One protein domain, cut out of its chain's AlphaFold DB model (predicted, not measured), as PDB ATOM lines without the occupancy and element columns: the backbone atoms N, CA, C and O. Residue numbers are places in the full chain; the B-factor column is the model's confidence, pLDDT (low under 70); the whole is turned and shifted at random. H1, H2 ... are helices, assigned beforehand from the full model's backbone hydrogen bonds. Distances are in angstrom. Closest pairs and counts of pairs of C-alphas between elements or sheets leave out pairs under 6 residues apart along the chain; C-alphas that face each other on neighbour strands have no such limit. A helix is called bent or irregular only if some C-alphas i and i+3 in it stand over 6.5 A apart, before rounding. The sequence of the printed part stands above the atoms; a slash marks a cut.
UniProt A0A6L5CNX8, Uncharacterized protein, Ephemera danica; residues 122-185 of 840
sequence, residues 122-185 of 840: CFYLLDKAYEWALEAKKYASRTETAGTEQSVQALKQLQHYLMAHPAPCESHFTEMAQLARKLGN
ATOM      1  N   CYS A 122     -35.345  11.755 -10.725       86.81
ATOM      2  CA  CYS A 122     -35.800  10.540 -10.055       86.81
ATOM      3  C   CYS A 122     -35.277   9.264 -10.737       86.81
ATOM      4  O   CYS A 122     -34.848   8.350 -10.036       86.81
ATOM      5  N   PHE A 123     -35.269   9.204 -12.077       87.00
ATOM      6  CA  PHE A 123     -34.675   8.073 -12.802       87.00
ATOM      7  C   PHE A 123     -33.148   8.029 -12.666       87.00
ATOM      8  O   PHE A 123     -32.615   6.969 -12.372       87.00
ATOM      9  N   TYR A 124     -32.449   9.165 -12.757       85.88
ATOM     10  CA  TYR A 124     -30.993   9.217 -12.554       85.88
ATOM     11  C   TYR A 124     -30.557   8.643 -11.192       85.88
ATOM     12  O   TYR A 124     -29.611   7.860 -11.118       85.88
ATOM     13  N   LEU A 125     -31.264   9.004 -10.114       85.88
ATOM     14  CA  LEU A 125     -30.999   8.469  -8.774       85.88
ATOM     15  C   LEU A 125     -31.360   6.979  -8.655       85.88
ATOM     16  O   LEU A 125     -30.643   6.224  -7.999       85.88
ATOM     17  N   LEU A 126     -32.448   6.551  -9.304       86.94
ATOM     18  CA  LEU A 126     -32.877   5.153  -9.343       86.94
ATOM     19  C   LEU A 126     -31.843   4.263 -10.046       86.94
ATOM     20  O   LEU A 126     -31.478   3.218  -9.509       86.94
ATOM     21  N   ASP A 127     -31.352   4.693 -11.207       86.50
ATOM     22  CA  ASP A 127     -30.360   3.964 -11.993       86.50
ATOM     23  C   ASP A 127     -29.039   3.857 -11.215       86.50
ATOM     24  O   ASP A 127     -28.533   2.750 -11.036       86.50
ATOM     25  N   LYS A 128     -28.547   4.960 -10.623       86.50
ATOM     26  CA  LYS A 128     -27.328   4.948  -9.789       86.50
ATOM     27  C   LYS A 128     -27.438   4.065  -8.541       86.50
ATOM     28  O   LYS A 128     -26.443   3.466  -8.132       86.50
ATOM     29  N   ALA A 129     -28.628   3.933  -7.952       88.50
ATOM     30  CA  ALA A 129     -28.859   3.000  -6.852       88.50
ATOM     31  C   ALA A 129     -28.778   1.528  -7.306       88.50
ATOM     32  O   ALA A 129     -28.156   0.712  -6.623       88.50
ATOM     33  N   TYR A 130     -29.365   1.184  -8.460       89.12
ATOM     34  CA  TYR A 130     -29.281  -0.172  -9.019       89.12
ATOM     35  C   TYR A 130     -27.868  -0.530  -9.495       89.12
ATOM     36  O   TYR A 130     -27.418  -1.641  -9.226       89.12
ATOM     37  N   GLU A 131     -27.179   0.398 -10.156       89.31
ATOM     38  CA  GLU A 131     -25.791   0.278 -10.622       89.31
ATOM     39  C   GLU A 131     -24.861  -0.104  -9.462       89.31
ATOM     40  O   GLU A 131     -24.296  -1.199  -9.455       89.31
ATOM     41  N   TRP A 132     -24.830   0.716  -8.402       92.56
ATOM     42  CA  TRP A 132     -24.036   0.434  -7.203       92.56
ATOM     43  C   TRP A 132     -24.416  -0.904  -6.545       92.56
ATOM     44  O   TRP A 132     -23.545  -1.684  -6.162       92.56
ATOM     45  N   ALA A 133     -25.717  -1.209  -6.431       91.12
ATOM     46  CA  ALA A 133     -26.176  -2.444  -5.791       91.12
ATOM     47  C   ALA A 133     -25.807  -3.718  -6.574       91.12
ATOM     48  O   ALA A 133     -25.668  -4.778  -5.958       91.12
ATOM     49  N   LEU A 134     -25.663  -3.631  -7.901       88.31
ATOM     50  CA  LEU A 134     -25.234  -4.735  -8.761       88.31
ATOM     51  C   LEU A 134     -23.709  -4.891  -8.747       88.31
ATOM     52  O   LEU A 134     -23.218  -5.995  -8.506       88.31
ATOM     53  N   GLU A 135     -22.963  -3.802  -8.943       88.00
ATOM     54  CA  GLU A 135     -21.495  -3.824  -8.942       88.00
ATOM     55  C   GLU A 135     -20.927  -4.270  -7.598       88.00
ATOM     56  O   GLU A 135     -20.125  -5.202  -7.548       88.00
ATOM     57  N   ALA A 136     -21.390  -3.676  -6.494       87.69
ATOM     58  CA  ALA A 136     -20.865  -3.991  -5.172       87.69
ATOM     59  C   ALA A 136     -21.201  -5.434  -4.746       87.69
ATOM     60  O   ALA A 136     -20.427  -6.060  -4.018       87.69
ATOM     61  N   LYS A 137     -22.296  -6.013  -5.267       87.19
ATOM     62  CA  LYS A 137     -22.636  -7.434  -5.086       87.19
ATOM     63  C   LYS A 137     -21.762  -8.353  -5.954       87.19
ATOM     64  O   LYS A 137     -21.250  -9.339  -5.429       87.19
ATOM     65  N   LYS A 138     -21.514  -8.001  -7.230       87.56
ATOM     66  CA  LYS A 138     -20.571  -8.697  -8.144       87.56
ATOM     67  C   LYS A 138     -19.138  -8.677  -7.590       87.56
ATOM     68  O   LYS A 138     -18.417  -9.668  -7.702       87.56
ATOM     69  N   TYR A 139     -18.730  -7.572  -6.962       84.56
ATOM     70  CA  TYR A 139     -17.435  -7.442  -6.296       84.56
ATOM     71  C   TYR A 139     -17.366  -8.297  -5.022       84.56
ATOM     72  O   TYR A 139     -16.411  -9.050  -4.848       84.56
ATOM     73  N   ALA A 140     -18.392  -8.250  -4.163       84.25
ATOM     74  CA  ALA A 140     -18.435  -9.057  -2.942       84.25
ATOM     75  C   ALA A 140     -18.288 -10.562  -3.235       84.25
ATOM     76  O   ALA A 140     -17.420 -11.201  -2.638       84.25
ATOM     77  N   SER A 141     -19.034 -11.106  -4.205       83.00
ATOM     78  CA  SER A 141     -18.942 -12.527  -4.576       83.00
ATOM     79  C   SER A 141     -17.582 -12.918  -5.169       83.00
ATOM     80  O   SER A 141     -17.103 -14.021  -4.929       83.00
ATOM     81  N   ARG A 142     -16.894 -12.006  -5.876       80.00
ATOM     82  CA  ARG A 142     -15.503 -12.230  -6.328       80.00
ATOM     83  C   ARG A 142     -14.505 -12.347  -5.164       80.00
ATOM     84  O   ARG A 142     -13.441 -12.924  -5.345       80.00
ATOM     85  N   THR A 143     -14.841 -11.845  -3.970       69.25
ATOM     86  CA  THR A 143     -14.025 -12.027  -2.751       69.25
ATOM     87  C   THR A 143     -14.400 -13.263  -1.925       69.25
ATOM     88  O   THR A 143     -13.719 -13.546  -0.942       69.25
ATOM     89  N   GLU A 144     -15.454 -14.011  -2.284       64.62
ATOM     90  CA  GLU A 144     -15.855 -15.243  -1.576       64.62
ATOM     91  C   GLU A 144     -15.005 -16.468  -1.956       64.62
ATOM     92  O   GLU A 144     -14.960 -17.431  -1.197       64.62
ATOM     93  N   THR A 145     -14.305 -16.439  -3.095       56.75
ATOM     94  CA  THR A 145     -13.548 -17.586  -3.637       56.75
ATOM     95  C   THR A 145     -12.060 -17.613  -3.264       56.75
ATOM     96  O   THR A 145     -11.342 -18.511  -3.699       56.75
ATOM     97  N   ALA A 146     -11.567 -16.639  -2.493       54.94
ATOM     98  CA  ALA A 146     -10.163 -16.575  -2.085       54.94
ATOM     99  C   ALA A 146      -9.856 -17.556  -0.936       54.94
ATOM    100  O   ALA A 146     -10.603 -17.642   0.039       54.94
ATOM    101  N   GLY A 147      -8.734 -18.277  -1.036       57.78
ATOM    102  CA  GLY A 147      -8.289 -19.229  -0.010       57.78
ATOM    103  C   GLY A 147      -7.957 -18.566   1.335       57.78
ATOM    104  O   GLY A 147      -7.679 -17.368   1.405       57.78
ATOM    105  N   THR A 148      -7.944 -19.360   2.409       56.94
ATOM    106  CA  THR A 148      -7.760 -18.902   3.804       56.94
ATOM    107  C   THR A 148      -6.548 -17.986   4.005       56.94
ATOM    108  O   THR A 148      -6.657 -16.972   4.696       56.94
ATOM    109  N   GLU A 149      -5.425 -18.282   3.346       57.81
ATOM    110  CA  GLU A 149      -4.174 -17.511   3.425       57.81
ATOM    111  C   GLU A 149      -4.256 -16.103   2.795       57.81
ATOM    112  O   GLU A 149      -3.454 -15.232   3.124       57.81
ATOM    113  N   GLN A 150      -5.236 -15.837   1.923       64.00
ATOM    114  CA  GLN A 150      -5.396 -14.548   1.226       64.00
ATOM    115  C   GLN A 150      -6.427 -13.609   1.884       64.00
ATOM    116  O   GLN A 150      -6.581 -12.457   1.465       64.00
ATOM    117  N   SER A 151      -7.104 -14.068   2.941       65.88
ATOM    118  CA  SER A 151      -8.190 -13.365   3.651       65.88
ATOM    119  C   SER A 151      -7.869 -11.908   4.034       65.88
ATOM    120  O   SER A 151      -8.674 -11.005   3.793       65.88
ATOM    121  N   VAL A 152      -6.665 -11.649   4.555       74.75
ATOM    122  CA  VAL A 152      -6.206 -10.306   4.963       74.75
ATOM    123  C   VAL A 152      -6.049  -9.350   3.773       74.75
ATOM    124  O   VAL A 152      -6.304  -8.150   3.902       74.75
ATOM    125  N   GLN A 153      -5.648  -9.854   2.603       77.31
ATOM    126  CA  GLN A 153      -5.496  -9.032   1.402       77.31
ATOM    127  C   GLN A 153      -6.858  -8.741   0.756       77.31
ATOM    128  O   GLN A 153      -7.119  -7.593   0.388       77.31
ATOM    129  N   ALA A 154      -7.758  -9.730   0.730       77.88
ATOM    130  CA  ALA A 154      -9.144  -9.550   0.297       77.88
ATOM    131  C   ALA A 154      -9.885  -8.495   1.146       77.88
ATOM    132  O   ALA A 154     -10.587  -7.644   0.597       77.88
ATOM    133  N   LEU A 155      -9.669  -8.465   2.470       81.19
ATOM    134  CA  LEU A 155     -10.200  -7.411   3.352       81.19
ATOM    135  C   LEU A 155      -9.729  -6.006   2.957       81.19
ATOM    136  O   LEU A 155     -10.543  -5.081   2.907       81.19
ATOM    137  N   LYS A 156      -8.431  -5.836   2.671       82.00
ATOM    138  CA  LYS A 156      -7.856  -4.545   2.260       82.00
ATOM    139  C   LYS A 156      -8.407  -4.087   0.909       82.00
ATOM    140  O   LYS A 156      -8.763  -2.921   0.769       82.00
ATOM    141  N   GLN A 157      -8.527  -5.003  -0.052       83.12
ATOM    142  CA  GLN A 157      -9.104  -4.732  -1.372       83.12
ATOM    143  C   GLN A 157     -10.582  -4.324  -1.267       83.12
ATOM    144  O   GLN A 157     -10.958  -3.264  -1.765       83.12
ATOM    145  N   LEU A 158     -11.394  -5.083  -0.523       84.00
ATOM    146  CA  LEU A 158     -12.805  -4.766  -0.277       84.00
ATOM    147  C   LEU A 158     -12.982  -3.438   0.481       84.00
ATOM    148  O   LEU A 158     -13.901  -2.677   0.188       84.00
ATOM    149  N   GLN A 159     -12.087  -3.110   1.417       84.12
ATOM    150  CA  GLN A 159     -12.084  -1.803   2.079       84.12
ATOM    151  C   GLN A 159     -11.740  -0.657   1.120       84.12
ATOM    152  O   GLN A 159     -12.386   0.386   1.189       84.12
ATOM    153  N   HIS A 160     -10.763  -0.841   0.229       85.62
ATOM    154  CA  HIS A 160     -10.388   0.170  -0.758       85.62
ATOM    155  C   HIS A 160     -11.514   0.406  -1.779       85.62
ATOM    156  O   HIS A 160     -11.884   1.553  -2.024       85.62
ATOM    157  N   TYR A 161     -12.139  -0.666  -2.282       86.25
ATOM    158  CA  TYR A 161     -13.310  -0.592  -3.162       86.25
ATOM    159  C   TYR A 161     -14.460   0.210  -2.526       86.25
ATOM    160  O   TYR A 161     -15.001   1.117  -3.152       86.25
ATOM    161  N   LEU A 162     -14.775  -0.031  -1.248       85.12
ATOM    162  CA  LEU A 162     -15.827   0.702  -0.527       85.12
ATOM    163  C   LEU A 162     -15.488   2.174  -0.231       85.12
ATOM    164  O   LEU A 162     -16.394   2.951   0.068       85.12
ATOM    165  N   MET A 163     -14.211   2.566  -0.298       84.94
ATOM    166  CA  MET A 163     -13.795   3.973  -0.225       84.94
ATOM    167  C   MET A 163     -13.842   4.666  -1.593       84.94
ATOM    168  O   MET A 163     -14.131   5.858  -1.644       84.94
ATOM    169  N   ALA A 164     -13.593   3.937  -2.684       83.88
ATOM    170  CA  ALA A 164     -13.723   4.444  -4.051       83.88
ATOM    171  C   ALA A 164     -15.192   4.543  -4.514       83.88
ATOM    172  O   ALA A 164     -15.556   5.489  -5.208       83.88
ATOM    173  N   HIS A 165     -16.044   3.603  -4.087       85.19
ATOM    174  CA  HIS A 165     -17.450   3.485  -4.490       85.19
ATOM    175  C   HIS A 165     -18.387   3.523  -3.262       85.19
ATOM    176  O   HIS A 165     -18.983   2.500  -2.896       85.19
ATOM    177  N   PRO A 166     -18.511   4.678  -2.576       84.81
ATOM    178  CA  PRO A 166     -19.317   4.795  -1.364       84.81
ATOM    179  C   PRO A 166     -20.807   4.573  -1.653       84.81
ATOM    180  O   PRO A 166     -21.343   5.059  -2.648       84.81
ATOM    181  N   ALA A 167     -21.484   3.856  -0.754       85.00
ATOM    182  CA  ALA A 167     -22.893   3.500  -0.909       85.00
ATOM    183  C   ALA A 167     -23.820   4.736  -0.980       85.00
ATOM    184  O   ALA A 167     -23.564   5.727  -0.282       85.00
ATOM    185  N   PRO A 168     -24.930   4.679  -1.747       87.19
ATOM    186  CA  PRO A 168     -25.919   5.751  -1.790       87.19
ATOM    187  C   PRO A 168     -26.435   6.100  -0.388       87.19
ATOM    188  O   PRO A 168     -27.025   5.272   0.304       87.19
ATOM    189  N   CYS A 169     -26.201   7.341   0.044       86.06
ATOM    190  CA  CYS A 169     -26.654   7.819   1.351       86.06
ATOM    191  C   CYS A 169     -28.191   7.852   1.434       86.06
ATOM    192  O   CYS A 169     -28.841   8.167   0.437       86.06
ATOM    193  N   GLU A 170     -28.751   7.645   2.634       85.19
ATOM    194  CA  GLU A 170     -30.204   7.657   2.914       85.19
ATOM    195  C   GLU A 170     -30.931   8.873   2.310       85.19
ATOM    196  O   GLU A 170     -32.037   8.754   1.786       85.19
ATOM    197  N   SER A 171     -30.271  10.037   2.295       86.25
ATOM    198  CA  SER A 171     -30.773  11.263   1.669       86.25
ATOM    199  C   SER A 171     -31.232  11.058   0.220       86.25
ATOM    200  O   SER A 171     -32.298  11.553  -0.139       86.25
ATOM    201  N   HIS A 172     -30.507  10.278  -0.590       87.31
ATOM    202  CA  HIS A 172     -30.877   9.995  -1.981       87.31
ATOM    203  C   HIS A 172     -32.172   9.180  -2.074       87.31
ATOM    204  O   HIS A 172     -33.036   9.496  -2.889       87.31
ATOM    205  N   PHE A 173     -32.362   8.184  -1.200       90.06
ATOM    206  CA  PHE A 173     -33.608   7.417  -1.147       90.06
ATOM    207  C   PHE A 173     -34.782   8.282  -0.668       90.06
ATOM    208  O   PHE A 173     -35.886   8.160  -1.205       90.06
ATOM    209  N   THR A 174     -34.552   9.218   0.263       89.88
ATOM    210  CA  THR A 174     -35.587  10.193   0.646       89.88
ATOM    211  C   THR A 174     -35.917  11.178  -0.479       89.88
ATOM    212  O   THR A 174     -37.092  11.494  -0.656       89.88
ATOM    213  N   GLU A 175     -34.935  11.610  -1.279       91.31
ATOM    214  CA  GLU A 175     -35.136  12.471  -2.452       91.31
ATOM    215  C   GLU A 175     -35.947  11.737  -3.531       91.31
ATOM    216  O   GLU A 175     -36.995  12.222  -3.956       91.31
ATOM    217  N   MET A 176     -35.551  10.510  -3.888       90.38
ATOM    218  CA  MET A 176     -36.300   9.626  -4.793       90.38
ATOM    219  C   MET A 176     -37.754   9.433  -4.336       90.38
ATOM    220  O   MET A 176     -38.687   9.578  -5.125       90.38
ATOM    221  N   ALA A 177     -37.969   9.160  -3.045       88.50
ATOM    222  CA  ALA A 177     -39.301   8.981  -2.473       88.50
ATOM    223  C   ALA A 177     -40.111  10.289  -2.363       88.50
ATOM    224  O   ALA A 177     -41.335  10.240  -2.221       88.50
ATOM    225  N   GLN A 178     -39.478  11.464  -2.406       91.38
ATOM    226  CA  GLN A 178     -40.160  12.758  -2.527       91.38
ATOM    227  C   GLN A 178     -40.546  13.034  -3.986       91.38
ATOM    228  O   GLN A 178     -41.718  13.302  -4.252       91.38
ATOM    229  N   LEU A 179     -39.616  12.866  -4.929       89.81
ATOM    230  CA  LEU A 179     -39.851  13.057  -6.364       89.81
ATOM    231  C   LEU A 179     -40.939  12.111  -6.895       89.81
ATOM    232  O   LEU A 179     -41.892  12.567  -7.518       89.81
ATOM    233  N   ALA A 180     -40.884  10.815  -6.575       89.00
ATOM    234  CA  ALA A 180     -41.898   9.854  -7.013       89.00
ATOM    235  C   ALA A 180     -43.320  10.189  -6.508       89.00
ATOM    236  O   ALA A 180     -44.299   9.941  -7.216       89.00
ATOM    237  N   ARG A 181     -43.437  10.801  -5.316       89.19
ATOM    238  CA  ARG A 181     -44.708  11.327  -4.781       89.19
ATOM    239  C   ARG A 181     -45.141  12.615  -5.483       89.19
ATOM    240  O   ARG A 181     -46.297  12.702  -5.880       89.19
ATOM    241  N   LYS A 182     -44.229  13.575  -5.690       90.06
ATOM    242  CA  LYS A 182     -44.481  14.828  -6.436       90.06
ATOM    243  C   LYS A 182     -44.981  14.550  -7.862       90.06
ATOM    244  O   LYS A 182     -45.872  15.232  -8.356       90.06
ATOM    245  N   LEU A 183     -44.461  13.495  -8.489       87.62
ATOM    246  CA  LEU A 183     -44.838  13.030  -9.826       87.62
ATOM    247  C   LEU A 183     -46.156  12.235  -9.886       87.62
ATOM    248  O   LEU A 183     -46.624  11.947 -10.990       87.62
ATOM    249  N   GLY A 184     -46.743  11.856  -8.744       86.94
ATOM    250  CA  GLY A 184     -47.991  11.084  -8.682       86.94
ATOM    251  C   GLY A 184     -47.909   9.706  -9.351       86.94
ATOM    252  O   GLY A 184     -48.853   9.296 -10.022       86.94
ATOM    253  N   ASN A 185     -46.767   9.015  -9.242       84.50
ATOM    254  CA  ASN A 185     -46.513   7.759  -9.953       84.50
ATOM    255  C   ASN A 185     -46.175   6.615  -8.984       84.50
ATOM    256  O   ASN A 185     -45.008   6.362  -8.676       84.50
TER     257      ASN A 185
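AT A GLANCE: This is residues 122 to 185 of the 840 residues of an uncharacterized protein of Ephemera danica (UniProt A0A6L5CNX8). Three helices make a long, thin, open loop: H1 forms one side, the backbone turns, H2 runs back nearly antiparallel to H1 but offset along it, and H3 crosses the first residues of H1 and reaches on past them. Contacts between the helices are few, and the outline is a rod spanning 54 by 17 by 13 A. The printed part has 64 residues with three named helices, in the order H1, H2, H3, and no named strand; the class is all helix. The whole is only just loose, close to extended, with a radius of gyration of the C-alphas of 16.0 A.

HOW THE PARTS SIT: H1, residues 122 to 142, and H2, residues 148 to 164, are close but not clearly touching; their closest C-alphas, those of Ala 140 and Leu 158, are 7.6 A apart. They run opposite ways at a shallow tilt of 15 degrees. H1 touches H3, residues 170 to 182, with residues 122 to 126 alone; the closest C-alphas are those of Cys 122 and Met 176, 5.4 A apart. These two run opposite ways at a tilt of 37 degrees, only just steep. H2 and H3 are apart. Of the O i to N i+4 pairs, 16 of 17 in H1, 11 of 13 in H2 and 8 of 9 in H3 are within hydrogen-bond range.

IN THESE COORDINATES: H1 begins at C-alpha 122, (-35.800, 10.540, -10.055), and is 30.7 A long from first to last C-alpha. H2 begins at C-alpha 148, (-7.760, -18.902, 3.804), and is 25.3 A long; it is irregular, with C-alphas 149 and 152 7.6 A apart. H3 is 18.5 A long and ends at C-alpha 182, (-44.481, 14.828, -6.436).

THE WHOLE: The two C-alphas farthest apart, those of Glu 149 and Gly 184, are 53.7 A apart. The printed part has no cut, and both links, H1 to H2 and H2 to H3, are tight. The mean pLDDT of the printed part is 82.7; residues 143 to 151, of which 148 to 151 belong to H2, are under 70.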